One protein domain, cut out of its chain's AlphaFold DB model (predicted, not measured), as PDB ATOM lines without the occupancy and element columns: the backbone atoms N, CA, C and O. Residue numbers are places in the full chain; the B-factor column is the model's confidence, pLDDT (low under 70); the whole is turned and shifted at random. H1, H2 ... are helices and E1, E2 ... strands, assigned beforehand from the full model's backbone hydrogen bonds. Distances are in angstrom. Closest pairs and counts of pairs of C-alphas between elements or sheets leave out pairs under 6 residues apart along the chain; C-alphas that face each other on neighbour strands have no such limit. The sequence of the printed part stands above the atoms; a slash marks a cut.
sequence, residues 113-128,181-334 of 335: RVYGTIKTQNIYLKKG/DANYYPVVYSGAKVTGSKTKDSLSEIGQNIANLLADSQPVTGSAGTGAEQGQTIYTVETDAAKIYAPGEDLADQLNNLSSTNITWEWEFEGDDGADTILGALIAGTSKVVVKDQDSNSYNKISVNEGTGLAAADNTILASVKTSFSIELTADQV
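Overview. This is residues 113 to 128 and 181 to 334 of the 335 residues of an uncharacterized protein of Clostridium sp. AM32-2 (UniProt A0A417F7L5). An elongated body has two parts: a larger one where the three-stranded sheet E3 E1 E9 has H1 lying along one face, with the E2 E4 strand pair beside the first residues of H1, and a smaller head made of the hairpins E5 E6 and E7 E8 with H4 next to them. The short helices H2 and H3 lie toward the end away from that head. The printed part has 170 residues, in the order E1 E2 H1 E3 H2 H3 E4 H4 E5 E6 E7 E8 E9; under half of them, 84, are in named elements, and the class is mixed, helices and strands. The four sheets are antiparallel. The whole is only just compact, close to loose, with a radius of gyration of the C-alphas of 18.6 A and spans of 64 by 34 by 26 A.

Along the chain. E1, residues 113 to 121, begins at C-alpha 113 (-33.183, -30.133, -21.685) and is 26.5 A long. After the cut come E2, residues 187 to 190, and H1, residues 202 to 214, 18.7 A long. E3 is residues 233 to 237, H2 251 to 254, H3 256 to 259 and E4 262 to 267, 16.5 A long. H4, residues 273 to 284, is 15.9 A long and begins at C-alpha 273 (-49.175, -1.052, 10.418). E5 is residues 288 to 292, E6 299 to 301, E7 310 to 313 and E8 316 to 320. E9, residues 324 to 333, is 30.5 A long and ends at C-alpha 333 (-28.015, -31.464, -25.520).

Arrangement. E1 is the inner strand between the edge strands E3 and E9. N 117 and O 328 are 2.9 A apart across E1 and E9, and N 118 and O 235 are 2.8 A apart across E3 and E1. H1 is on this sheet, making two layers, a helix on one face of a sheet, at a height of 8.1 A, over E3 and E1; it runs along the strands, at 8 degrees to E1 on the local plane. The closest C-alphas of H1 and E2 are those of Ser 202 and Tyr 189, 5.3 A. E2 pairs with E4, with N 190 and O 264 2.8 A apart. H1 and H3 only just touch, with 3 pairs of C-alphas within 8 A, the closest Ile 210 and Leu 258, 7.0 A; H2 and H3 are close but not clearly touching, with Ala 252 and Ser 259 closest at 6.3 A between C-alphas. In the head, N 300 and O 291 are 2.8 A apart in the hairpin E5 E6, and N 311 and O 319 2.8 A in the hairpin E7 E8. The closest C-alphas of H4 and E5 are those of Leu 282 and Val 289, 6.6 A; H1 and H4 are apart. In H1 and H4 every O i to N i+4 pair is within hydrogen-bond range; H2 and H3 are too short for such a pair.

Size, cuts and confidence. The two C-alphas farthest apart, Gly 248 and Ser 296, are 65.3 A apart. Residues 129 to 180 are not printed, and C-alphas 128 and 181 are 6.7 A apart across the cut. Of the links printed whole, E2 to H1, H1 to E3 and E3 to H2 are long. The mean pLDDT of the printed part is 90.9; residue 257, residues 259 to 261 and residues 269 to 272 are under 70.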
ATOM      1  N   ARG A 113     -32.516 -30.295 -22.980       92.12
ATOM      2  CA  ARG A 113     -33.183 -30.133 -21.685       92.12
ATOM      3  C   ARG A 113     -32.601 -28.944 -20.941       92.12
ATOM      4  O   ARG A 113     -31.433 -28.601 -21.136       92.12
ATOM      5  N   VAL A 114     -33.409 -28.347 -20.073       91.38
ATOM      6  CA  VAL A 114     -32.980 -27.282 -19.162       91.38
ATOM      7  C   VAL A 114     -33.356 -27.682 -17.746       91.38
ATOM      8  O   VAL A 114     -34.489 -28.079 -17.495       91.38
ATOM      9  N   TYR A 115     -32.398 -27.600 -16.835       93.62
ATOM     10  CA  TYR A 115     -32.534 -28.053 -15.455       93.62
ATOM     11  C   TYR A 115     -31.750 -27.132 -14.525       93.62
ATOM     12  O   TYR A 115     -30.993 -26.276 -14.992       93.62
ATOM     13  N   GLY A 116     -31.949 -27.254 -13.215       94.50
ATOM     14  CA  GLY A 116     -31.321 -26.316 -12.299       94.50
ATOM     15  C   GLY A 116     -31.931 -26.244 -10.912       94.50
ATOM     16  O   GLY A 116     -32.812 -27.022 -10.542       94.50
ATOM     17  N   THR A 117     -31.443 -25.269 -10.154       96.88
ATOM     18  CA  THR A 117     -31.839 -25.029  -8.767       96.88
ATOM     19  C   THR A 117     -32.365 -23.610  -8.608       96.88
ATOM     20  O   THR A 117     -31.745 -22.650  -9.065       96.88
ATOM     21  N   ILE A 118     -33.496 -23.479  -7.919       95.56
ATOM     22  CA  ILE A 118     -34.089 -22.206  -7.520       95.56
ATOM     23  C   ILE A 118     -34.175 -22.178  -5.998       95.56
ATOM     24  O   ILE A 118     -34.687 -23.116  -5.391       95.56
ATOM     25  N   LYS A 119     -33.685 -21.108  -5.376       97.50
ATOM     26  CA  LYS A 119     -33.747 -20.899  -3.925       97.50
ATOM     27  C   LYS A 119     -34.471 -19.600  -3.634       97.50
ATOM     28  O   LYS A 119     -34.176 -18.575  -4.250       97.50
ATOM     29  N   THR A 120     -35.411 -19.646  -2.702       97.56
ATOM     30  CA  THR A 120     -36.268 -18.508  -2.366       97.56
ATOM     31  C   THR A 120     -36.367 -18.349  -0.862       97.56
ATOM     32  O   THR A 120     -36.622 -19.317  -0.156       97.56
ATOM     33  N   GLN A 121     -36.250 -17.128  -0.367       97.38
ATOM     34  CA  GLN A 121     -36.612 -16.768   0.997       97.38
ATOM     35  C   GLN A 121     -37.362 -15.451   0.936       97.38
ATOM     36  O   GLN A 121     -36.903 -14.537   0.262       97.38
ATOM     37  N   ASN A 122     -38.481 -15.342   1.640       96.44
ATOM     38  CA  ASN A 122     -39.238 -14.101   1.732       96.44
ATOM     39  C   ASN A 122     -39.224 -13.562   3.170       96.44
ATOM     40  O   ASN A 122     -38.967 -14.305   4.125       96.44
ATOM     41  N   ILE A 123     -39.521 -12.273   3.320       95.50
ATOM     42  CA  ILE A 123     -39.879 -11.695   4.610       95.50
ATOM     43  C   ILE A 123     -41.281 -12.171   4.969       95.50
ATOM     44  O   ILE A 123     -42.196 -12.113   4.147       95.50
ATOM     45  N   TYR A 124     -41.450 -12.627   6.207       95.88
ATOM     46  CA  TYR A 124     -42.761 -12.997   6.717       95.88
ATOM     47  C   TYR A 124     -42.853 -12.872   8.230       95.88
ATOM     48  O   TYR A 124     -41.848 -12.979   8.934       95.88
ATOM     49  N   LEU A 125     -44.081 -12.754   8.724       96.50
ATOM     50  CA  LEU A 125     -44.459 -12.893  10.125       96.50
ATOM     51  C   LEU A 125     -45.597 -13.917  10.221       96.50
ATOM     52  O   LEU A 125     -46.619 -13.784   9.552       96.50
ATOM     53  N   LYS A 126     -45.433 -14.979  11.008       96.62
ATOM     54  CA  LYS A 126     -46.486 -15.989  11.183       96.62
ATOM     55  C   LYS A 126     -47.639 -15.439  12.011       96.62
ATOM     56  O   LYS A 126     -47.453 -14.522  12.806       96.62
ATOM     57  N   LYS A 127     -48.806 -16.074  11.881       95.31
ATOM     58  CA  LYS A 127     -49.957 -15.840  12.765       95.31
ATOM     59  C   LYS A 127     -49.535 -15.819  14.242       95.31
ATOM     60  O   LYS A 127     -48.858 -16.747  14.688       95.31
ATOM     61  N   GLY A 128     -49.984 -14.817  14.995       95.25
ATOM     62  CA  GLY A 128     -49.694 -14.678  16.422       95.25
ATOM     63  C   GLY A 128     -50.055 -13.304  16.983       95.25
ATOM     64  O   GLY A 128     -50.311 -12.366  16.235       95.25
ATOM     65  N   ASP A 181     -53.596 -12.267  12.211       91.38
ATOM     66  CA  ASP A 181     -54.627 -13.313  12.094       91.38
ATOM     67  C   ASP A 181     -54.249 -14.472  11.152       91.38
ATOM     68  O   ASP A 181     -54.744 -15.599  11.297       91.38
ATOM     69  N   ALA A 182     -53.346 -14.215  10.205       92.75
ATOM     70  CA  ALA A 182     -52.812 -15.172   9.238       92.75
ATOM     71  C   ALA A 182     -51.337 -14.868   8.957       92.75
ATOM     72  O   ALA A 182     -50.866 -13.778   9.249       92.75
ATOM     73  N   ASN A 183     -50.600 -15.817   8.370       94.88
ATOM     74  CA  ASN A 183     -49.215 -15.553   7.970       94.88
ATOM     75  C   ASN A 183     -49.162 -14.336   7.039       94.88
ATOM     76  O   ASN A 183     -49.862 -14.302   6.028       94.88
ATOM     77  N   TYR A 184     -48.319 -13.380   7.395       94.62
ATOM     78  CA  TYR A 184     -48.171 -12.094   6.746       94.62
ATOM     79  C   TYR A 184     -46.861 -12.045   5.966       94.62
ATOM     80  O   TYR A 184     -45.803 -12.352   6.512       94.62
ATOM     81  N   TYR A 185     -46.938 -11.653   4.700       94.88
ATOM     82  CA  TYR A 185     -45.813 -11.466   3.787       94.88
ATOM     83  C   TYR A 185     -45.868 -10.024   3.269       94.88
ATOM     84  O   TYR A 185     -46.635  -9.748   2.345       94.88
ATOM     85  N   PRO A 186     -45.108  -9.085   3.854       92.69
ATOM     86  CA  PRO A 186     -45.190  -7.679   3.456       92.69
ATOM     87  C   PRO A 186     -44.675  -7.428   2.037       92.69
ATOM     88  O   PRO A 186     -45.161  -6.537   1.344       92.69
ATOM     89  N   VAL A 187     -43.688  -8.221   1.608       92.62
ATOM     90  CA  VAL A 187     -43.096  -8.135   0.277       92.62
ATOM     91  C   VAL A 187     -43.786  -9.149  -0.624       92.62
ATOM     92  O   VAL A 187     -43.605 -10.366  -0.486       92.62
ATOM     93  N   VAL A 188     -44.590  -8.639  -1.552       93.12
ATOM     94  CA  VAL A 188     -45.356  -9.463  -2.486       93.12
ATOM     95  C   VAL A 188     -44.651  -9.506  -3.831       93.12
ATOM     96  O   VAL A 188     -44.268  -8.470  -4.365       93.12
ATOM     97  N   TYR A 189     -44.483 -10.705  -4.383       93.88
ATOM     98  CA  TYR A 189     -43.793 -10.931  -5.648       93.88
ATOM     99  C   TYR A 189     -44.783 -11.306  -6.745       93.88
ATOM    100  O   TYR A 189     -45.714 -12.077  -6.524       93.88
ATOM    101  N   SER A 190     -44.571 -10.780  -7.947       92.31
ATOM    102  CA  SER A 190     -45.352 -11.104  -9.139       92.31
ATOM    103  C   SER A 190     -44.425 -11.504 -10.281       92.31
ATOM    104  O   SER A 190     -43.317 -10.989 -10.401       92.31
ATOM    105  N   GLY A 191     -44.869 -12.433 -11.121       90.50
ATOM    106  CA  GLY A 191     -44.058 -13.014 -12.194       90.50
ATOM    107  C   GLY A 191     -44.254 -14.523 -12.275       90.50
ATOM    108  O   GLY A 191     -44.880 -15.110 -11.404       90.50
ATOM    109  N   ALA A 192     -43.791 -15.169 -13.343       89.56
ATOM    110  CA  ALA A 192     -43.912 -16.614 -13.567       89.56
ATOM    111  C   ALA A 192     -45.316 -17.192 -13.254       89.56
ATOM    112  O   ALA A 192     -45.442 -18.226 -12.599       89.56
ATOM    113  N   LYS A 193     -46.385 -16.516 -13.713       89.31
ATOM    114  CA  LYS A 193     -47.810 -16.832 -13.439       89.31
ATOM    115  C   LYS A 193     -48.271 -16.697 -11.980       89.31
ATOM    116  O   LYS A 193     -49.367 -17.142 -11.647       89.31
ATOM    117  N   VAL A 194     -47.480 -16.063 -11.129       91.88
ATOM    118  CA  VAL A 194     -47.856 -15.715  -9.760       91.88
ATOM    119  C   VAL A 194     -48.288 -14.259  -9.701       91.88
ATOM    120  O   VAL A 194     -47.637 -13.374 -10.266       91.88
ATOM    121  N   THR A 195     -49.392 -14.031  -8.997       92.00
ATOM    122  CA  THR A 195     -49.849 -12.707  -8.575       92.00
ATOM    123  C   THR A 195     -49.477 -12.526  -7.109       92.00
ATOM    124  O   THR A 195     -49.736 -13.422  -6.303       92.00
ATOM    125  N   GLY A 196     -48.904 -11.374  -6.765       91.25
ATOM    126  CA  GLY A 196     -48.510 -11.048  -5.396       91.25
ATOM    127  C   GLY A 196     -49.632 -11.242  -4.373       91.25
ATOM    128  O   GLY A 196     -50.805 -10.975  -4.638       91.25
ATOM    129  N   SER A 197     -49.263 -11.726  -3.187       91.12
ATOM    130  CA  SER A 197     -50.180 -11.961  -2.073       91.12
ATOM    131  C   SER A 197     -49.482 -11.712  -0.745       91.12
ATOM    132  O   SER A 197     -48.386 -12.221  -0.531       91.12
ATOM    133  N   LYS A 198     -50.160 -11.009   0.171       92.00
ATOM    134  CA  LYS A 198     -49.692 -10.814   1.553       92.00
ATOM    135  C   LYS A 198     -49.948 -12.011   2.468       92.00
ATOM    136  O   LYS A 198     -49.488 -12.027   3.600       92.00
ATOM    137  N   THR A 199     -50.699 -13.011   2.009       92.00
ATOM    138  CA  THR A 199     -51.112 -14.169   2.832       92.00
ATOM    139  C   THR A 199     -50.384 -15.460   2.472       92.00
ATOM    140  O   THR A 199     -50.566 -16.493   3.120       92.00
ATOM    141  N   LYS A 200     -49.572 -15.424   1.412       93.12
ATOM    142  CA  LYS A 200     -48.838 -16.570   0.884       93.12
ATOM    143  C   LYS A 200     -47.441 -16.151   0.471       93.12
ATOM    144  O   LYS A 200     -47.228 -15.014   0.057       93.12
ATOM    145  N   ASP A 201     -46.522 -17.108   0.498       96.06
ATOM    146  CA  ASP A 201     -45.174 -16.893  -0.005       96.06
ATOM    147  C   ASP A 201     -45.158 -16.889  -1.541       96.06
ATOM    148  O   ASP A 201     -44.848 -17.885  -2.196       96.06
ATOM    149  N   SER A 202     -45.521 -15.744  -2.114       95.69
ATOM    150  CA  SER A 202     -45.535 -15.529  -3.562       95.69
ATOM    151  C   SER A 202     -44.160 -15.741  -4.214       95.69
ATOM    152  O   SER A 202     -44.098 -16.208  -5.348       95.69
ATOM    153  N   LEU A 203     -43.050 -15.494  -3.508       95.94
ATOM    154  CA  LEU A 203     -41.713 -15.762  -4.046       95.94
ATOM    155  C   LEU A 203     -41.443 -17.266  -4.158       95.94
ATOM    156  O   LEU A 203     -40.928 -17.730  -5.176       95.94
ATOM    157  N   SER A 204     -41.832 -18.037  -3.141       96.88
ATOM    158  CA  SER A 204     -41.738 -19.498  -3.180       96.88
ATOM    159  C   SER A 204     -42.658 -20.093  -4.255       96.88
ATOM    160  O   SER A 204     -42.251 -21.016  -4.959       96.88
ATOM    161  N   GLU A 205     -43.864 -19.544  -4.452       96.12
ATOM    162  CA  GLU A 205     -44.754 -19.939  -5.560       96.12
ATOM    163  C   GLU A 205     -44.105 -19.681  -6.932       96.12
ATOM    164  O   GLU A 205     -44.200 -20.528  -7.825       96.12
ATOM    165  N   ILE A 206     -43.386 -18.561  -7.098       94.69
ATOM    166  CA  ILE A 206     -42.608 -18.278  -8.316       94.69
ATOM    167  C   ILE A 206     -41.534 -19.348  -8.509       94.69
ATOM    168  O   ILE A 206     -41.438 -19.922  -9.594       94.69
ATOM    169  N   GLY A 207     -40.765 -19.662  -7.461       95.12
ATOM    170  CA  GLY A 207     -39.740 -20.706  -7.511       95.12
ATOM    171  C   GLY A 207     -40.305 -22.069  -7.918       95.12
ATOM    172  O   GLY A 207     -39.755 -22.728  -8.804       95.12
ATOM    173  N   GLN A 208     -41.456 -22.446  -7.357       96.00
ATOM    174  CA  GLN A 208     -42.159 -23.669  -7.734       96.00
ATOM    175  C   GLN A 208     -42.616 -23.645  -9.195       96.00
ATOM    176  O   GLN A 208     -42.410 -24.625  -9.904       96.00
ATOM    177  N   ASN A 209     -43.220 -22.552  -9.669       94.31
ATOM    178  CA  ASN A 209     -43.705 -22.449 -11.047       94.31
ATOM    179  C   ASN A 209     -42.571 -22.526 -12.074       94.31
ATOM    180  O   ASN A 209     -42.753 -23.133 -13.132       94.31
ATOM    181  N   ILE A 210     -41.409 -21.949 -11.763       92.38
ATOM    182  CA  ILE A 210     -40.207 -22.075 -12.591       92.38
ATOM    183  C   ILE A 210     -39.728 -23.529 -12.607       92.38
ATOM    184  O   ILE A 210     -39.529 -24.080 -13.683       92.38
ATOM    185  N   ALA A 211     -39.598 -24.177 -11.447       94.88
ATOM    186  CA  ALA A 211     -39.165 -25.573 -11.379       94.88
ATOM    187  C   ALA A 211     -40.132 -26.513 -12.116       94.88
ATOM    188  O   ALA A 211     -39.717 -27.378 -12.881       94.88
ATOM    189  N   ASN A 212     -41.430 -26.289 -11.945       94.44
ATOM    190  CA  ASN A 212     -42.492 -26.978 -12.663       94.44
ATOM    191  C   ASN A 212     -42.305 -26.849 -14.184       94.44
ATOM    192  O   ASN A 212     -42.283 -27.834 -14.912       94.44
ATOM    193  N   LEU A 213     -42.061 -25.639 -14.677       91.12
ATOM    194  CA  LEU A 213     -41.854 -25.418 -16.103       91.12
ATOM    195  C   LEU A 213     -40.676 -26.226 -16.693       91.12
ATOM    196  O   LEU A 213     -40.721 -26.596 -17.866       91.12
ATOM    197  N   LEU A 214     -39.645 -26.486 -15.886       92.00
ATOM    198  CA  LEU A 214     -38.441 -27.223 -16.280       92.00
ATOM    199  C   LEU A 214     -38.585 -28.745 -16.128       92.00
ATOM    200  O   LEU A 214     -37.901 -29.494 -16.821       92.00
ATOM    201  N   ALA A 215     -39.432 -29.216 -15.215       95.19
ATOM    202  CA  ALA A 215     -39.564 -30.632 -14.894       95.19
ATOM    203  C   ALA A 215     -40.581 -31.353 -15.795       95.19
ATOM    204  O   ALA A 215     -41.613 -30.796 -16.172       95.19
ATOM    205  N   ASP A 216     -40.317 -32.623 -16.094       94.38
ATOM    206  CA  ASP A 216     -41.217 -33.496 -16.861       94.38
ATOM    207  C   ASP A 216     -42.444 -33.928 -16.035       94.38
ATOM    208  O   ASP A 216     -43.548 -34.100 -16.548       94.38
ATOM    209  N   SER A 217     -42.263 -34.058 -14.718       93.50
ATOM    210  CA  SER A 217     -43.307 -34.436 -13.762       93.50
ATOM    211  C   SER A 217     -43.588 -33.327 -12.755       93.50
ATOM    212  O   SER A 217     -42.693 -32.581 -12.353       93.50
ATOM    213  N   GLN A 218     -44.846 -33.232 -12.318       91.12
ATOM    214  CA  GLN A 218     -45.302 -32.177 -11.423       91.12
ATOM    215  C   GLN A 218     -46.279 -32.627 -10.338       91.12
ATOM    216  O   GLN A 218     -47.014 -33.592 -10.551       91.12
ATOM    217  N   PRO A 219     -46.355 -31.895  -9.207       93.94
ATOM    218  CA  PRO A 219     -45.591 -30.684  -8.868       93.94
ATOM    219  C   PRO A 219     -44.161 -30.974  -8.380       93.94
ATOM    220  O   PRO A 219     -43.928 -31.957  -7.677       93.94
ATOM    221  N   VAL A 220     -43.217 -30.076  -8.671       95.69
ATOM    222  CA  VAL A 220     -41.915 -30.051  -7.992       95.69
ATOM    223  C   VAL A 220     -42.126 -29.536  -6.570       95.69
ATOM    224  O   VAL A 220     -42.671 -28.451  -6.345       95.69
ATOM    225  N   THR A 221     -41.718 -30.334  -5.587       95.81
ATOM    226  CA  THR A 221     -41.857 -29.988  -4.169       95.81
ATOM    227  C   THR A 221     -40.584 -29.313  -3.678       95.81
ATOM    228  O   THR A 221     -39.491 -29.830  -3.890       95.81
ATOM    229  N   GLY A 222     -40.728 -28.163  -3.020       94.88
ATOM    230  CA  GLY A 222     -39.604 -27.462  -2.408       94.88
ATOM    231  C   GLY A 222     -39.112 -28.184  -1.155       94.88
ATOM    232  O   GLY A 222     -39.914 -28.668  -0.354       94.88
ATOM    233  N   SER A 223     -37.799 -28.247  -0.973       96.88
ATOM    234  CA  SER A 223     -37.156 -28.715   0.252       96.88
ATOM    235  C   SER A 223     -36.738 -27.526   1.121       96.88
ATOM    236  O   SER A 223     -36.446 -26.440   0.624       96.88
ATOM    237  N   ALA A 224     -36.734 -27.709   2.440       95.12
ATOM    238  CA  ALA A 224     -36.227 -26.687   3.349       95.12
ATOM    239  C   ALA A 224     -34.692 -26.679   3.322       95.12
ATOM    240  O   ALA A 224     -34.064 -27.728   3.486       95.12
ATOM    241  N   GLY A 225     -34.095 -25.498   3.163       92.44
ATOM    242  CA  GLY A 225     -32.652 -25.316   3.271       92.44
ATOM    243  C   GLY A 225     -32.123 -25.666   4.664       92.44
ATOM    244  O   GLY A 225     -32.848 -25.651   5.666       92.44
ATOM    245  N   THR A 226     -30.833 -25.990   4.740       92.00
ATOM    246  CA  THR A 226     -30.164 -26.398   5.985       92.00
ATOM    247  C   THR A 226     -28.905 -25.574   6.228       92.00
ATOM    248  O   THR A 226     -28.363 -24.952   5.315       92.00
ATOM    249  N   GLY A 227     -28.429 -25.537   7.477       91.62
ATOM    250  CA  GLY A 227     -27.239 -24.764   7.835       91.62
ATOM    251  C   GLY A 227     -27.394 -23.285   7.470       91.62
ATOM    252  O   GLY A 227     -28.318 -22.628   7.940       91.62
ATOM    253  N   ALA A 228     -26.505 -22.773   6.616       87.50
ATOM    254  CA  ALA A 228     -26.538 -21.383   6.152       87.50
ATOM    255  C   ALA A 228     -27.758 -21.052   5.271       87.50
ATOM    256  O   ALA A 228     -28.128 -19.888   5.159       87.50
ATOM    257  N   GLU A 229     -28.393 -22.061   4.672       91.25
ATOM    258  CA  GLU A 229     -29.573 -21.902   3.814       91.25
ATOM    259  C   GLU A 229     -30.885 -22.077   4.581       91.25
ATOM    260  O   GLU A 229     -31.965 -22.050   3.993       91.25
ATOM    261  N   GLN A 230     -30.819 -22.291   5.897       93.19
ATOM    262  CA  GLN A 230     -32.019 -22.417   6.708       93.19
ATOM    263  C   GLN A 230     -32.897 -21.168   6.546       93.19
ATOM    264  O   GLN A 230     -32.427 -20.044   6.691       93.19
ATOM    265  N   GLY A 231     -34.180 -21.381   6.249       92.12
ATOM    266  CA  GLY A 231     -35.131 -20.310   5.931       92.12
ATOM    267  C   GLY A 231     -35.399 -20.138   4.438       92.12
ATOM    268  O   GLY A 231     -36.395 -19.513   4.088       92.12
ATOM    269  N   GLN A 232     -34.575 -20.736   3.575       96.94
ATOM    270  CA  GLN A 232     -34.830 -20.815   2.140       96.94
ATOM    271  C   GLN A 232     -35.669 -22.057   1.801       96.94
ATOM    272  O   GLN A 232     -35.485 -23.127   2.388       96.94
ATOM    273  N   THR A 233     -36.544 -21.923   0.810       97.94
ATOM    274  CA  THR A 233     -37.160 -23.036   0.082       97.94
ATOM    275  C   THR A 233     -36.343 -23.299  -1.178       97.94
ATOM    276  O   THR A 233     -36.069 -22.375  -1.945       97.94
ATOM    277  N   ILE A 234     -35.943 -24.549  -1.389       98.25
ATOM    278  CA  ILE A 234     -35.075 -24.977  -2.486       98.25
ATOM    279  C   ILE A 234     -35.873 -25.879  -3.426       98.25
ATOM    280  O   ILE A 234     -36.376 -26.927  -3.029       98.25
ATOM    281  N   TYR A 235     -35.965 -25.489  -4.689       98.12
ATOM    282  CA  TYR A 235     -36.557 -26.275  -5.762       98.12
ATOM    283  C   TYR A 235     -35.441 -26.759  -6.676       98.12
ATOM    284  O   TYR A 235     -34.709 -25.950  -7.239       98.12
ATOM    285  N   THR A 236     -35.290 -28.072  -6.805       97.38
ATOM    286  CA  THR A 236     -34.262 -28.681  -7.655       97.38
ATOM    287  C   THR A 236     -34.936 -29.504  -8.738       97.38
ATOM    288  O   THR A 236     -35.775 -30.356  -8.443       97.38
ATOM    289  N   VAL A 237     -34.575 -29.231  -9.987       97.25
ATOM    290  CA  VAL A 237     -34.898 -30.078 -11.131       97.25
ATOM    291  C   VAL A 237     -33.593 -30.709 -11.563       97.25
ATOM    292  O   VAL A 237     -32.718 -30.031 -12.098       97.25
ATOM    293  N   GLU A 238     -33.460 -31.995 -11.267       95.38
ATOM    294  CA  GLU A 238     -32.305 -32.783 -11.667       95.38
ATOM    295  C   GLU A 238     -32.383 -33.147 -13.148       95.38
ATOM    296  O   GLU A 238     -33.433 -33.089 -13.791       95.38
ATOM    297  N   THR A 239     -31.240 -33.540 -13.693       94.38
ATOM    298  CA  THR A 239     -31.072 -33.808 -15.122       94.38
ATOM    299  C   THR A 239     -32.027 -34.885 -15.667       94.38
ATOM    300  O   THR A 239     -32.472 -34.805 -16.812       94.38
ATOM    301  N   ASP A 240     -32.353 -35.891 -14.855       93.62
ATOM    302  CA  ASP A 240     -33.230 -37.025 -15.173       93.62
ATOM    303  C   ASP A 240     -34.720 -36.714 -14.974       93.62
ATOM    304  O   ASP A 240     -35.567 -37.364 -15.584       93.62
ATOM    305  N   ALA A 241     -35.035 -35.705 -14.162       94.94
ATOM    306  CA  ALA A 241     -36.387 -35.197 -13.949       94.94
ATOM    307  C   ALA A 241     -36.756 -34.045 -14.902       94.94
ATOM    308  O   ALA A 241     -37.913 -33.621 -14.936       94.94
ATOM    309  N   ALA A 242     -35.785 -33.512 -15.645       95.25
ATOM    310  CA  ALA A 242     -35.971 -32.396 -16.561       95.25
ATOM    311  C   ALA A 242     -36.749 -32.801 -17.816       95.25
ATOM    312  O   ALA A 242     -36.517 -33.859 -18.405       95.25
ATOM    313  N   LYS A 243     -37.635 -31.914 -18.267       93.38
ATOM    314  CA  LYS A 243     -38.359 -32.074 -19.526       93.38
ATOM    315  C   LYS A 243     -37.376 -32.042 -20.698       93.38
ATOM    316  O   LYS A 243     -36.488 -31.190 -20.766       93.38
ATOM    317  N   ILE A 244     -37.568 -32.963 -21.639       93.38
ATOM    318  CA  ILE A 244     -36.810 -33.019 -22.890       93.38
ATOM    319  C   ILE A 244     -37.636 -32.347 -23.986       93.38
ATOM    320  O   ILE A 244     -38.789 -32.713 -24.217       93.38
ATOM    321  N   TYR A 245     -37.026 -31.382 -24.663       91.06
ATOM    322  CA  TYR A 245     -37.580 -30.704 -25.827       91.06
ATOM    323  C   TYR A 245     -37.035 -31.345 -27.095       91.06
ATOM    324  O   TYR A 245     -35.829 -31.589 -27.206       91.06
ATOM    325  N   ALA A 246     -37.924 -31.633 -28.037       90.88
ATOM    326  CA  ALA A 246     -37.568 -32.260 -29.299       90.88
ATOM    327  C   ALA A 246     -36.842 -31.268 -30.234       90.88
ATOM    328  O   ALA A 246     -36.996 -30.049 -30.101       90.88
ATOM    329  N   PRO A 247     -36.072 -31.765 -31.221       90.56
ATOM    330  CA  PRO A 247     -35.451 -30.913 -32.228       90.56
ATOM    331  C   PRO A 247     -36.481 -30.022 -32.932       90.56
ATOM    332  O   PRO A 247     -37.519 -30.504 -33.389       90.56
ATOM    333  N   GLY A 248     -36.174 -28.734 -33.078       87.94
ATOM    334  CA  GLY A 248     -37.036 -27.781 -33.775       87.94
ATOM    335  C   GLY A 248     -38.173 -27.188 -32.935       87.94
ATOM    336  O   GLY A 248     -38.918 -26.362 -33.461       87.94
ATOM    337  N   GLU A 249     -38.316 -27.561 -31.660       89.75
ATOM    338  CA  GLU A 249     -39.275 -26.913 -30.759       89.75
ATOM    339  C   GLU A 249     -38.794 -25.511 -30.358       89.75
ATOM    340  O   GLU A 249     -37.634 -25.325 -29.994       89.75
ATOM    341  N   ASP A 250     -39.678 -24.510 -30.411       88.88
ATOM    342  CA  ASP A 250     -39.360 -23.175 -29.901       88.88
ATOM    343  C   ASP A 250     -39.470 -23.159 -28.373       88.88
ATOM    344  O   ASP A 250     -40.555 -23.278 -27.792       88.88
ATOM    345  N   LEU A 251     -38.329 -22.984 -27.711       86.69
ATOM    346  CA  LEU A 251     -38.263 -22.897 -26.261       86.69
ATOM    347  C   LEU A 251     -39.011 -21.675 -25.719       86.69
ATOM    348  O   LEU A 251     -39.480 -21.732 -24.586       86.69
ATOM    349  N   ALA A 252     -39.190 -20.603 -26.498       85.25
ATOM    350  CA  ALA A 252     -39.979 -19.450 -26.063       85.25
ATOM    351  C   ALA A 252     -41.453 -19.814 -25.833       85.25
ATOM    352  O   ALA A 252     -42.052 -19.330 -24.872       85.25
ATOM    353  N   ASP A 253     -42.011 -20.688 -26.675       83.69
ATOM    354  CA  ASP A 253     -43.383 -21.181 -26.546       83.69
ATOM    355  C   ASP A 253     -43.498 -22.184 -25.396       83.69
ATOM    356  O   ASP A 253     -44.437 -22.127 -24.596       83.69
ATOM    357  N   GLN A 254     -42.518 -23.085 -25.283       80.00
ATOM    358  CA  GLN A 254     -42.501 -24.118 -24.246       80.00
ATOM    359  C   GLN A 254     -42.245 -23.552 -22.844       80.00
ATOM    360  O   GLN A 254     -42.727 -24.113 -21.859       80.00
ATOM    361  N   LEU A 255     -41.501 -22.447 -22.753       76.31
ATOM    362  CA  LEU A 255     -41.030 -21.824 -21.513       76.31
ATOM    363  C   LEU A 255     -41.552 -20.388 -21.375       76.31
ATOM    364  O   LEU A 255     -40.918 -19.527 -20.760       76.31
ATOM    365  N   ASN A 256     -42.739 -20.136 -21.928       72.62
ATOM    366  CA  ASN A 256     -43.360 -18.816 -22.014       72.62
ATOM    367  C   ASN A 256     -43.513 -18.100 -20.665       72.62
ATOM    368  O   ASN A 256     -43.490 -16.872 -20.609       72.62
ATOM    369  N   ASN A 257     -43.635 -18.843 -19.563       69.75
ATOM    370  CA  ASN A 257     -43.737 -18.250 -18.228       69.75
ATOM    371  C   ASN A 257     -42.414 -17.622 -17.776       69.75
ATOM    372  O   ASN A 257     -42.449 -16.683 -16.991       69.75
ATOM    373  N   LEU A 258     -41.274 -18.128 -18.257       70.81
ATOM    374  CA  LEU A 258     -39.952 -17.585 -17.955       70.81
ATOM    375  C   LEU A 258     -39.678 -16.368 -18.844       70.81
ATOM    376  O   LEU A 258     -39.458 -15.273 -18.342       70.81
ATOM    377  N   SER A 259     -39.819 -16.544 -20.161       56.91
ATOM    378  CA  SER A 259     -39.433 -15.559 -21.179       56.91
ATOM    379  C   SER A 259     -40.270 -14.274 -21.201       56.91
ATOM    380  O   SER A 259     -39.795 -13.257 -21.705       56.91
ATOM    381  N   SER A 260     -41.499 -14.297 -20.675       55.50
ATOM    382  CA  SER A 260     -42.431 -13.159 -20.731       55.50
ATOM    383  C   SER A 260     -42.643 -12.424 -19.410       55.50
ATOM    384  O   SER A 260     -43.347 -11.413 -19.398       55.50
ATOM    385  N   THR A 261     -42.073 -12.898 -18.294       62.84
ATOM    386  CA  THR A 261     -42.388 -12.323 -16.982       62.84
ATOM    387  C   THR A 261     -41.183 -11.681 -16.319       62.84
ATOM    388  O   THR A 261     -40.168 -12.310 -16.031       62.84
ATOM    389  N   ASN A 262     -41.327 -10.390 -16.046       83.06
ATOM    390  CA  ASN A 262     -40.450  -9.686 -15.130       83.06
ATOM    391  C   ASN A 262     -40.854 -10.151 -13.733       83.06
ATOM    392  O   ASN A 262     -42.012  -9.965 -13.352       83.06
ATOM    393  N   ILE A 263     -39.932 -10.746 -12.982       90.06
ATOM    394  CA  ILE A 263     -40.163 -10.946 -11.556       90.06
ATOM    395  C   ILE A 263     -40.036  -9.574 -10.904       90.06
ATOM    396  O   ILE A 263     -38.968  -8.955 -10.920       90.06
ATOM    397  N   THR A 264     -41.144  -9.093 -10.365       91.31
ATOM    398  CA  THR A 264     -41.240  -7.822  -9.658       91.31
ATOM    399  C   THR A 264     -41.748  -8.052  -8.247       91.31
ATOM    400  O   THR A 264     -42.284  -9.110  -7.922       91.31
ATOM    401  N   TRP A 265     -41.571  -7.057  -7.396       92.81
ATOM    402  CA  TRP A 265     -42.089  -7.042  -6.048       92.81
ATOM    403  C   TRP A 265     -42.474  -5.639  -5.623       92.81
ATOM    404  O   TRP A 265     -41.982  -4.642  -6.163       92.81
ATOM    405  N   GLU A 266     -43.330  -5.588  -4.615       89.88
ATOM    406  CA  GLU A 266     -43.661  -4.376  -3.887       89.88
ATOM    407  C   GLU A 266     -43.819  -4.668  -2.397       89.88
ATOM    408  O   GLU A 266     -44.321  -5.720  -1.999       89.88
ATOM    409  N   TRP A 267     -43.357  -3.727  -1.577       88.88
ATOM    410  CA  TRP A 267     -43.732  -3.624  -0.177       88.88
ATOM    411  C   TRP A 267     -44.701  -2.457  -0.069       88.88
ATOM    412  O   TRP A 267     -44.306  -1.290  -0.077       88.88
ATOM    413  N   GLU A 268     -45.990  -2.763  -0.022       76.19
ATOM    414  CA  GLU A 268     -47.022  -1.736   0.061       76.19
ATOM    415  C   GLU A 268     -46.958  -1.000   1.408       76.19
ATOM    416  O   GLU A 268     -46.813  -1.623   2.453       76.19
ATOM    417  N   PHE A 269     -47.074   0.329   1.380       66.06
ATOM    418  CA  PHE A 269     -46.989   1.179   2.575       66.06
ATOM    419  C   PHE A 269     -48.339   1.371   3.295       66.06
ATOM    420  O   PHE A 269     -48.363   1.815   4.436       66.06
ATOM    421  N   GLU A 270     -49.468   1.059   2.645       61.84
ATOM    422  CA  GLU A 270     -50.815   1.414   3.132       61.84
ATOM    423  C   GLU A 270     -51.600   0.260   3.795       61.84
ATOM    424  O   GLU A 270     -52.791   0.408   4.064       61.84
ATOM    425  N   GLY A 271     -50.974  -0.885   4.104       58.78
ATOM    426  CA  GLY A 271     -51.682  -2.027   4.700       58.78
ATOM    427  C   GLY A 271     -50.879  -2.832   5.723       58.78
ATOM    428  O   GLY A 271     -49.913  -3.472   5.327       58.78
ATOM    429  N   ASP A 272     -51.429  -2.865   6.948       63.34
ATOM    430  CA  ASP A 272     -51.072  -3.579   8.198       63.34
ATOM    431  C   ASP A 272     -49.878  -3.039   9.023       63.34
ATOM    432  O   ASP A 272     -48.857  -3.697   9.248       63.34
ATOM    433  N   ASP A 273     -50.078  -1.822   9.550       77.06
ATOM    434  CA  ASP A 273     -49.175  -1.052  10.418       77.06
ATOM    435  C   ASP A 273     -48.615  -1.840  11.613       77.06
ATOM    436  O   ASP A 273     -47.440  -1.686  11.952       77.06
ATOM    437  N   GLY A 274     -49.414  -2.708  12.236       89.31
ATOM    438  CA  GLY A 274     -48.990  -3.536  13.361       89.31
ATOM    439  C   GLY A 274     -47.931  -4.566  12.968       89.31
ATOM    440  O   GLY A 274     -46.851  -4.601  13.560       89.31
ATOM    441  N   ALA A 275     -48.210  -5.389  11.954       91.94
ATOM    442  CA  ALA A 275     -47.287  -6.430  11.500       91.94
ATOM    443  C   ALA A 275     -45.992  -5.830  10.928       91.94
ATOM    444  O   ALA A 275     -44.896  -6.302  11.249       91.94
ATOM    445  N   ASP A 276     -46.111  -4.749  10.152       90.31
ATOM    446  CA  ASP A 276     -44.962  -4.009   9.631       90.31
ATOM    447  C   ASP A 276     -44.139  -3.364  10.753       90.31
ATOM    448  O   ASP A 276     -42.909  -3.403  10.706       90.31
ATOM    449  N   THR A 277     -44.778  -2.841  11.805       91.25
ATOM    450  CA  THR A 277     -44.068  -2.306  12.981       91.25
ATOM    451  C   THR A 277     -43.272  -3.396  13.697       91.25
ATOM    452  O   THR A 277     -42.112  -3.176  14.053       91.25
ATOM    453  N   ILE A 278     -43.852  -4.586  13.880       95.25
ATOM    454  CA  ILE A 278     -43.161  -5.724  14.501       95.25
ATOM    455  C   ILE A 278     -41.975  -6.177  13.649       95.25
ATOM    456  O   ILE A 278     -40.874  -6.354  14.174       95.25
ATOM    457  N   LEU A 279     -42.163  -6.323  12.337       93.44
ATOM    458  CA  LEU A 279     -41.079  -6.680  11.422       93.44
ATOM    459  C   LEU A 279     -39.985  -5.611  11.394       93.44
ATOM    460  O   LEU A 279     -38.805  -5.953  11.464       93.44
ATOM    461  N   GLY A 280     -40.352  -4.330  11.380       90.94
ATOM    462  CA  GLY A 280     -39.412  -3.216  11.481       90.94
ATOM    463  C   GLY A 280     -38.606  -3.249  12.781       90.94
ATOM    464  O   GLY A 280     -37.387  -3.083  12.756       90.94
ATOM    465  N   ALA A 281     -39.255  -3.542  13.910       94.00
ATOM    466  CA  ALA A 281     -38.595  -3.694  15.205       94.00
ATOM    467  C   ALA A 281     -37.629  -4.896  15.237       94.00
ATOM    468  O   ALA A 281     -36.537  -4.786  15.802       94.00
ATOM    469  N   LEU A 282     -37.996  -6.016  14.601       95.38
ATOM    470  CA  LEU A 282     -37.118  -7.181  14.441       95.38
ATOM    471  C   LEU A 282     -35.907  -6.865  13.551       95.38
ATOM    472  O   LEU A 282     -34.791  -7.236  13.902       95.38
ATOM    473  N   ILE A 283     -36.115  -6.160  12.435       90.62
ATOM    474  CA  ILE A 283     -35.052  -5.737  11.507       90.62
ATOM    475  C   ILE A 283     -34.082  -4.764  12.187       90.62
ATOM    476  O   ILE A 283     -32.873  -4.874  11.998       90.62
ATOM    477  N   ALA A 284     -34.591  -3.830  12.996       88.81
ATOM    478  CA  ALA A 284     -33.761  -2.876  13.728       88.81
ATOM    479  C   ALA A 284     -32.885  -3.550  14.799       88.81
ATOM    480  O   ALA A 284     -31.815  -3.039  15.127       88.81
ATOM    481  N   GLY A 285     -33.338  -4.672  15.373       88.06
ATOM    482  CA  GLY A 285     -32.582  -5.479  16.338       88.06
ATOM    483  C   GLY A 285     -32.389  -4.849  17.726       88.06
ATOM    484  O   GLY A 285     -31.862  -5.500  18.625       88.06
ATOM    485  N   THR A 286     -32.823  -3.603  17.939       87.75
ATOM    486  CA  THR A 286     -32.700  -2.887  19.222       87.75
ATOM    487  C   THR A 286     -33.909  -3.056  20.141       87.75
ATOM    488  O   THR A 286     -33.822  -2.765  21.333       87.75
ATOM    489  N   SER A 287     -35.041  -3.500  19.599       91.31
ATOM    490  CA  SER A 287     -36.314  -3.600  20.315       91.31
ATOM    491  C   SER A 287     -36.499  -4.972  20.965       91.31
ATOM    492  O   SER A 287     -36.097  -5.997  20.413       91.31
ATOM    493  N   LYS A 288     -37.165  -5.023  22.125       94.56
ATOM    494  CA  LYS A 288     -37.518  -6.287  22.793       94.56
ATOM    495  C   LYS A 288     -38.832  -6.833  22.233       94.56
ATOM    496  O   LYS A 288     -39.873  -6.759  22.881       94.56
ATOM    497  N   VAL A 289     -38.784  -7.330  21.001       97.06
ATOM    498  CA  VAL A 289     -39.959  -7.916  20.344       97.06
ATOM    499  C   VAL A 289     -40.337  -9.227  21.030       97.06
ATOM    500  O   VAL A 289     -39.473 -10.051  21.349       97.06
ATOM    501  N   VAL A 290     -41.631  -9.416  21.253       96.94
ATOM    502  CA  VAL A 290     -42.190 -10.583  21.931       96.94
ATOM    503  C   VAL A 290     -43.376 -11.165  21.168       96.94
ATOM    504  O   VAL A 290     -44.062 -10.457  20.429       96.94
ATOM    505  N   VAL A 291     -43.630 -12.453  21.384       97.12
ATOM    506  CA  VAL A 291     -44.851 -13.154  20.967       97.12
ATOM    507  C   VAL A 291     -45.581 -13.659  22.204       97.12
ATOM    508  O   VAL A 291     -44.943 -14.094  23.162       97.12
ATOM    509  N   LYS A 292     -46.906 -13.614  22.203       95.88
ATOM    510  CA  LYS A 292     -47.712 -14.181  23.278       95.88
ATOM    511  C   LYS A 292     -47.761 -15.701  23.175       95.88
ATOM    512  O   LYS A 292     -48.102 -16.258  22.131       95.88
ATOM    513  N   ASP A 293     -47.478 -16.355  24.288       92.75
ATOM    514  CA  ASP A 293     -47.713 -17.775  24.490       92.75
ATOM    515  C   ASP A 293     -49.206 -18.012  24.782       92.75
ATOM    516  O   ASP A 293     -49.802 -17.370  25.656       92.75
ATOM    517  N   GLN A 294     -49.831 -18.910  24.019       83.94
ATOM    518  CA  GLN A 294     -51.271 -19.165  24.112       83.94
ATOM    519  C   GLN A 294     -51.668 -19.935  25.377       83.94
ATOM    520  O   GLN A 294     -52.810 -19.806  25.824       83.94
ATOM    521  N   ASP A 295     -50.748 -20.699  25.966       87.00
ATOM    522  CA  ASP A 295     -51.023 -21.569  27.107       87.00
ATOM    523  C   ASP A 295     -50.798 -20.834  28.434       87.00
ATOM    524  O   ASP A 295     -51.607 -20.937  29.363       87.00
ATOM    525  N   SER A 296     -49.717 -20.061  28.537       85.94
ATOM    526  CA  SER A 296     -49.335 -19.369  29.777       85.94
ATOM    527  C   SER A 296     -49.844 -17.926  29.869       85.94
ATOM    528  O   SER A 296     -49.842 -17.353  30.961       85.94
ATOM    529  N   ASN A 297     -50.273 -17.320  28.752       84.00
ATOM    530  CA  ASN A 297     -50.461 -15.868  28.607       84.00
ATOM    531  C   ASN A 297     -49.198 -15.037  28.935       84.00
ATOM    532  O   ASN A 297     -49.310 -13.834  29.192       84.00
ATOM    533  N   SER A 298     -48.009 -15.651  28.945       92.94
ATOM    534  CA  SER A 298     -46.734 -14.929  28.989       92.94
ATOM    535  C   SER A 298     -46.341 -14.445  27.598       92.94
ATOM    536  O   SER A 298     -46.900 -14.869  26.589       92.94
ATOM    537  N   TYR A 299     -45.359 -13.555  27.539       96.19
ATOM    538  CA  TYR A 299     -44.776 -13.087  26.288       96.19
ATOM    539  C   TYR A 299     -43.335 -13.573  26.170       96.19
ATOM    540  O   TYR A 299     -42.490 -13.201  26.983       96.19
ATOM    541  N   ASN A 300     -43.034 -14.381  25.160       95.81
ATOM    542  CA  ASN A 300     -41.705 -14.949  24.956       95.81
ATOM    543  C   ASN A 300     -40.898 -14.034  24.034       95.81
ATOM    544  O   ASN A 300     -41.403 -13.537  23.021       95.81
ATOM    545  N   LYS A 301     -39.635 -13.793  24.389       95.19
ATOM    546  CA  LYS A 301     -38.749 -12.931  23.607       95.19
ATOM    547  C   LYS A 301     -38.403 -13.571  22.265       95.19
ATOM    548  O   LYS A 301     -37.975 -14.722  22.204       95.19
ATOM    549  N   ILE A 302     -38.512 -12.785  21.200       96.62
ATOM    550  CA  ILE A 302     -38.088 -13.185  19.860       96.62
ATOM    551  C   ILE A 302     -36.646 -12.734  19.641       96.62
ATOM    552  O   ILE A 302     -36.277 -11.602  19.953       96.62
ATOM    553  N   SER A 303     -35.822 -13.623  19.093       94.56
ATOM    554  CA  SER A 303     -34.451 -13.310  18.676       94.56
ATOM    555  C   SER A 303     -34.264 -13.607  17.193       94.56
ATOM    556  O   SER A 303     -34.771 -14.615  16.700       94.56
ATOM    557  N   VAL A 304     -33.524 -12.745  16.494       96.25
ATOM    558  CA  VAL A 304     -33.196 -12.899  15.070       96.25
ATOM    559  C   VAL A 304     -31.812 -13.525  14.924       96.25
ATOM    560  O   VAL A 304     -30.842 -13.063  15.519       96.25
ATOM    561  N   ASN A 305     -31.703 -14.570  14.108       94.94
ATOM    562  CA  ASN A 305     -30.419 -15.096  13.666       94.94
ATOM    563  C   ASN A 305     -29.907 -14.253  12.489       94.94
ATOM    564  O   ASN A 305     -30.488 -14.284  11.408       94.94
ATOM    565  N   GLU A 306     -28.810 -13.522  12.675       90.56
ATOM    566  CA  GLU A 306     -28.265 -12.631  11.640       90.56
ATOM    567  C   GLU A 306     -27.808 -13.359  10.371       90.56
ATOM    568  O   GLU A 306     -27.837 -12.773   9.290       90.56
ATOM    569  N   GLY A 307     -27.402 -14.628  10.462       91.00
ATOM    570  CA  GLY A 307     -26.981 -15.419   9.308       91.00
ATOM    571  C   GLY A 307     -28.163 -15.742   8.400       91.00
ATOM    572  O   GLY A 307     -28.171 -15.375   7.224       91.00
ATOM    573  N   THR A 308     -29.201 -16.347   8.972       94.56
ATOM    574  CA  THR A 308     -30.367 -16.848   8.227       94.56
ATOM    575  C   THR A 308     -31.484 -15.818   8.078       94.56
ATOM    576  O   THR A 308     -32.340 -15.958   7.214       94.56
ATOM    577  N   GLY A 309     -31.506 -14.771   8.904       94.62
ATOM    578  CA  GLY A 309     -32.620 -13.825   8.986       94.62
ATOM    579  C   GLY A 309     -33.871 -14.399   9.648       94.62
ATOM    580  O   GLY A 309     -34.916 -13.760   9.605       94.62
ATOM    581  N   LEU A 310     -33.811 -15.595  10.237       97.12
ATOM    582  CA  LEU A 310     -34.963 -16.194  10.905       97.12
ATOM    583  C   LEU A 310     -35.115 -15.650  12.322       97.12
ATOM    584  O   LEU A 310     -34.140 -15.598  13.073       97.12
ATOM    585  N   ALA A 311     -36.343 -15.301  12.697       97.19
ATOM    586  CA  ALA A 311     -36.694 -14.903  14.051       97.19
ATOM    587  C   ALA A 311     -37.452 -16.028  14.761       97.19
ATOM    588  O   ALA A 311     -38.380 -16.619  14.196       97.19
ATOM    589  N   ALA A 312     -37.061 -16.319  15.999       96.06
ATOM    590  CA  ALA A 312     -37.616 -17.419  16.772       96.06
ATOM    591  C   ALA A 312     -37.840 -17.052  18.240       96.06
ATOM    592  O   ALA A 312     -37.070 -16.280  18.814       96.06
ATOM    593  N   ALA A 313     -38.857 -17.670  18.837       94.25
ATOM    594  CA  ALA A 313     -39.036 -17.779  20.282       94.25
ATOM    595  C   ALA A 313     -39.057 -19.270  20.636       94.25
ATOM    596  O   ALA A 313     -39.694 -20.057  19.936       94.25
ATOM    597  N   ASP A 314     -38.303 -19.673  21.661       87.25
ATOM    598  CA  ASP A 314     -38.225 -21.065  22.137       87.25
ATOM    599  C   ASP A 314     -38.007 -22.102  21.018       87.25
ATOM    600  O   ASP A 314     -38.682 -23.127  20.935       87.25
ATOM    601  N   ASN A 315     -37.060 -21.818  20.115       86.88
ATOM    602  CA  ASN A 315     -36.731 -22.615  18.918       86.88
ATOM    603  C   ASN A 315     -37.848 -22.739  17.863       86.88
ATOM    604  O   ASN A 315     -37.649 -23.387  16.832       86.88
ATOM    605  N   THR A 316     -38.994 -22.097  18.066       93.31
ATOM    606  CA  THR A 316     -40.064 -22.029  17.072       93.31
ATOM    607  C   THR A 316     -39.815 -20.846  16.150       93.31
ATOM    608  O   THR A 316     -39.809 -19.699  16.589       93.31
ATOM    609  N   ILE A 317     -39.608 -21.112  14.855       95.81
ATOM    610  CA  ILE A 317     -39.458 -20.055  13.847       95.81
ATOM    611  C   ILE A 317     -40.804 -19.361  13.637       95.81
ATOM    612  O   ILE A 317     -41.783 -20.014  13.257       95.81
ATOM    613  N   LEU A 318     -40.831 -18.046  13.825       96.75
ATOM    614  CA  LEU A 318     -42.032 -17.208  13.768       96.75
ATOM    615  C   LEU A 318     -41.968 -16.161  12.661       96.75
ATOM    616  O   LEU A 318     -43.011 -15.759  12.158       96.75
ATOM    617  N   ALA A 319     -40.773 -15.749  12.245       97.31
ATOM    618  CA  ALA A 319     -40.610 -14.755  11.194       97.31
ATOM    619  C   ALA A 319     -39.340 -14.997  10.370       97.31
ATOM    620  O   ALA A 319     -38.422 -15.702  10.800       97.31
ATOM    621  N   SER A 320     -39.281 -14.362   9.207       97.00
ATOM    622  CA  SER A 320     -38.062 -14.133   8.432       97.00
ATOM    623  C   SER A 320     -37.962 -12.640   8.157       97.00
ATOM    624  O   SER A 320     -38.935 -12.036   7.715       97.00
ATOM    625  N   VAL A 321     -36.798 -12.045   8.414       94.75
ATOM    626  CA  VAL A 321     -36.506 -10.623   8.164       94.75
ATOM    627  C   VAL A 321     -35.603 -10.408   6.949       94.75
ATOM    628  O   VAL A 321     -35.144  -9.298   6.696       94.75
ATOM    629  N   LYS A 322     -35.319 -11.476   6.200       92.50
ATOM    630  CA  LYS A 322     -34.544 -11.429   4.961       92.50
ATOM    631  C   LYS A 322     -35.382 -11.902   3.791       92.50
ATOM    632  O   LYS A 322     -36.256 -12.750   3.946       92.50
ATOM    633  N   THR A 323     -35.036 -11.392   2.619       94.12
ATOM    634  CA  THR A 323     -35.490 -11.931   1.344       94.12
ATOM    635  C   THR A 323     -34.288 -12.309   0.486       94.12
ATOM    636  O   THR A 323     -33.237 -11.672   0.571       94.12
ATOM    637  N   SER A 324     -34.420 -13.359  -0.313       93.56
ATOM    638  CA  SER A 324     -33.432 -13.732  -1.318       93.56
ATOM    639  C   SER A 324     -34.066 -14.557  -2.431       93.56
ATOM    640  O   SER A 324     -34.997 -15.334  -2.209       93.56
ATOM    641  N   PHE A 325     -33.524 -14.406  -3.634       93.12
ATOM    642  CA  PHE A 325     -33.859 -15.225  -4.788       93.12
ATOM    643  C   PHE A 325     -32.561 -15.599  -5.500       93.12
ATOM    644  O   PHE A 325     -31.761 -14.730  -5.848       93.12
ATOM    645  N   SER A 326     -32.352 -16.892  -5.708       92.50
ATOM    646  CA  SER A 326     -31.218 -17.429  -6.448       92.50
ATOM    647  C   SER A 326     -31.728 -18.418  -7.479       92.50
ATOM    648  O   SER A 326     -32.612 -19.225  -7.189       92.50
ATOM    649  N   ILE A 327     -31.176 -18.348  -8.683       90.19
ATOM    650  CA  ILE A 327     -31.488 -19.270  -9.763       90.19
ATOM    651  C   ILE A 327     -30.202 -19.657 -10.485       90.19
ATOM    652  O   ILE A 327     -29.409 -18.799 -10.872       90.19
ATOM    653  N   GLU A 328     -30.018 -20.955 -10.674       92.25
ATOM    654  CA  GLU A 328     -28.942 -21.544 -11.461       92.25
ATOM    655  C   GLU A 328     -29.577 -22.484 -12.482       92.25
ATOM    656  O   GLU A 328     -30.298 -23.402 -12.099       92.25
ATOM    657  N   LEU A 329     -29.343 -22.232 -13.772       89.44
ATOM    658  CA  LEU A 329     -29.902 -23.009 -14.878       89.44
ATOM    659  C   LEU A 329     -28.781 -23.527 -15.773       89.44
ATOM    660  O   LEU A 329     -27.882 -22.774 -16.146       89.44
ATOM    661  N   THR A 330     -28.888 -24.792 -16.159       91.12
ATOM    662  CA  THR A 330     -27.995 -25.462 -17.108       91.12
ATOM    663  C   THR A 330     -28.817 -26.007 -18.268       91.12
ATOM    664  O   THR A 330     -29.904 -26.548 -18.067       91.12
ATOM    665  N   ALA A 331     -28.309 -25.843 -19.489       89.06
ATOM    666  CA  ALA A 331     -28.935 -26.338 -20.707       89.06
ATOM    667  C   ALA A 331     -27.969 -27.263 -21.448       89.06
ATOM    668  O   ALA A 331     -26.911 -26.813 -21.886       89.06
ATOM    669  N   ASP A 332     -28.378 -28.517 -21.639       89.56
ATOM    670  CA  ASP A 332     -27.556 -29.555 -22.264       89.56
ATOM    671  C   ASP A 332     -28.286 -30.208 -23.436       89.56
ATOM    672  O   ASP A 332     -29.509 -30.388 -23.415       89.56
ATOM    673  N   GLN A 333     -27.515 -30.614 -24.444       88.00
ATOM    674  CA  GLN A 333     -28.015 -31.464 -25.520       88.00
ATOM    675  C   GLN A 333     -28.262 -32.880 -24.990       88.00
ATOM    676  O   GLN A 333     -27.541 -33.372 -24.119       88.00
ATOM    677  N   VAL A 334     -29.293 -33.523 -25.521       84.69
ATOM    678  CA  VAL A 334     -29.650 -34.910 -25.233       84.69
ATOM    679  C   VAL A 334     -29.354 -35.723 -26.492       84.69
ATOM    680  O   VAL A 334     -29.925 -35.432 -27.543       84.69
TER     681      VAL A 334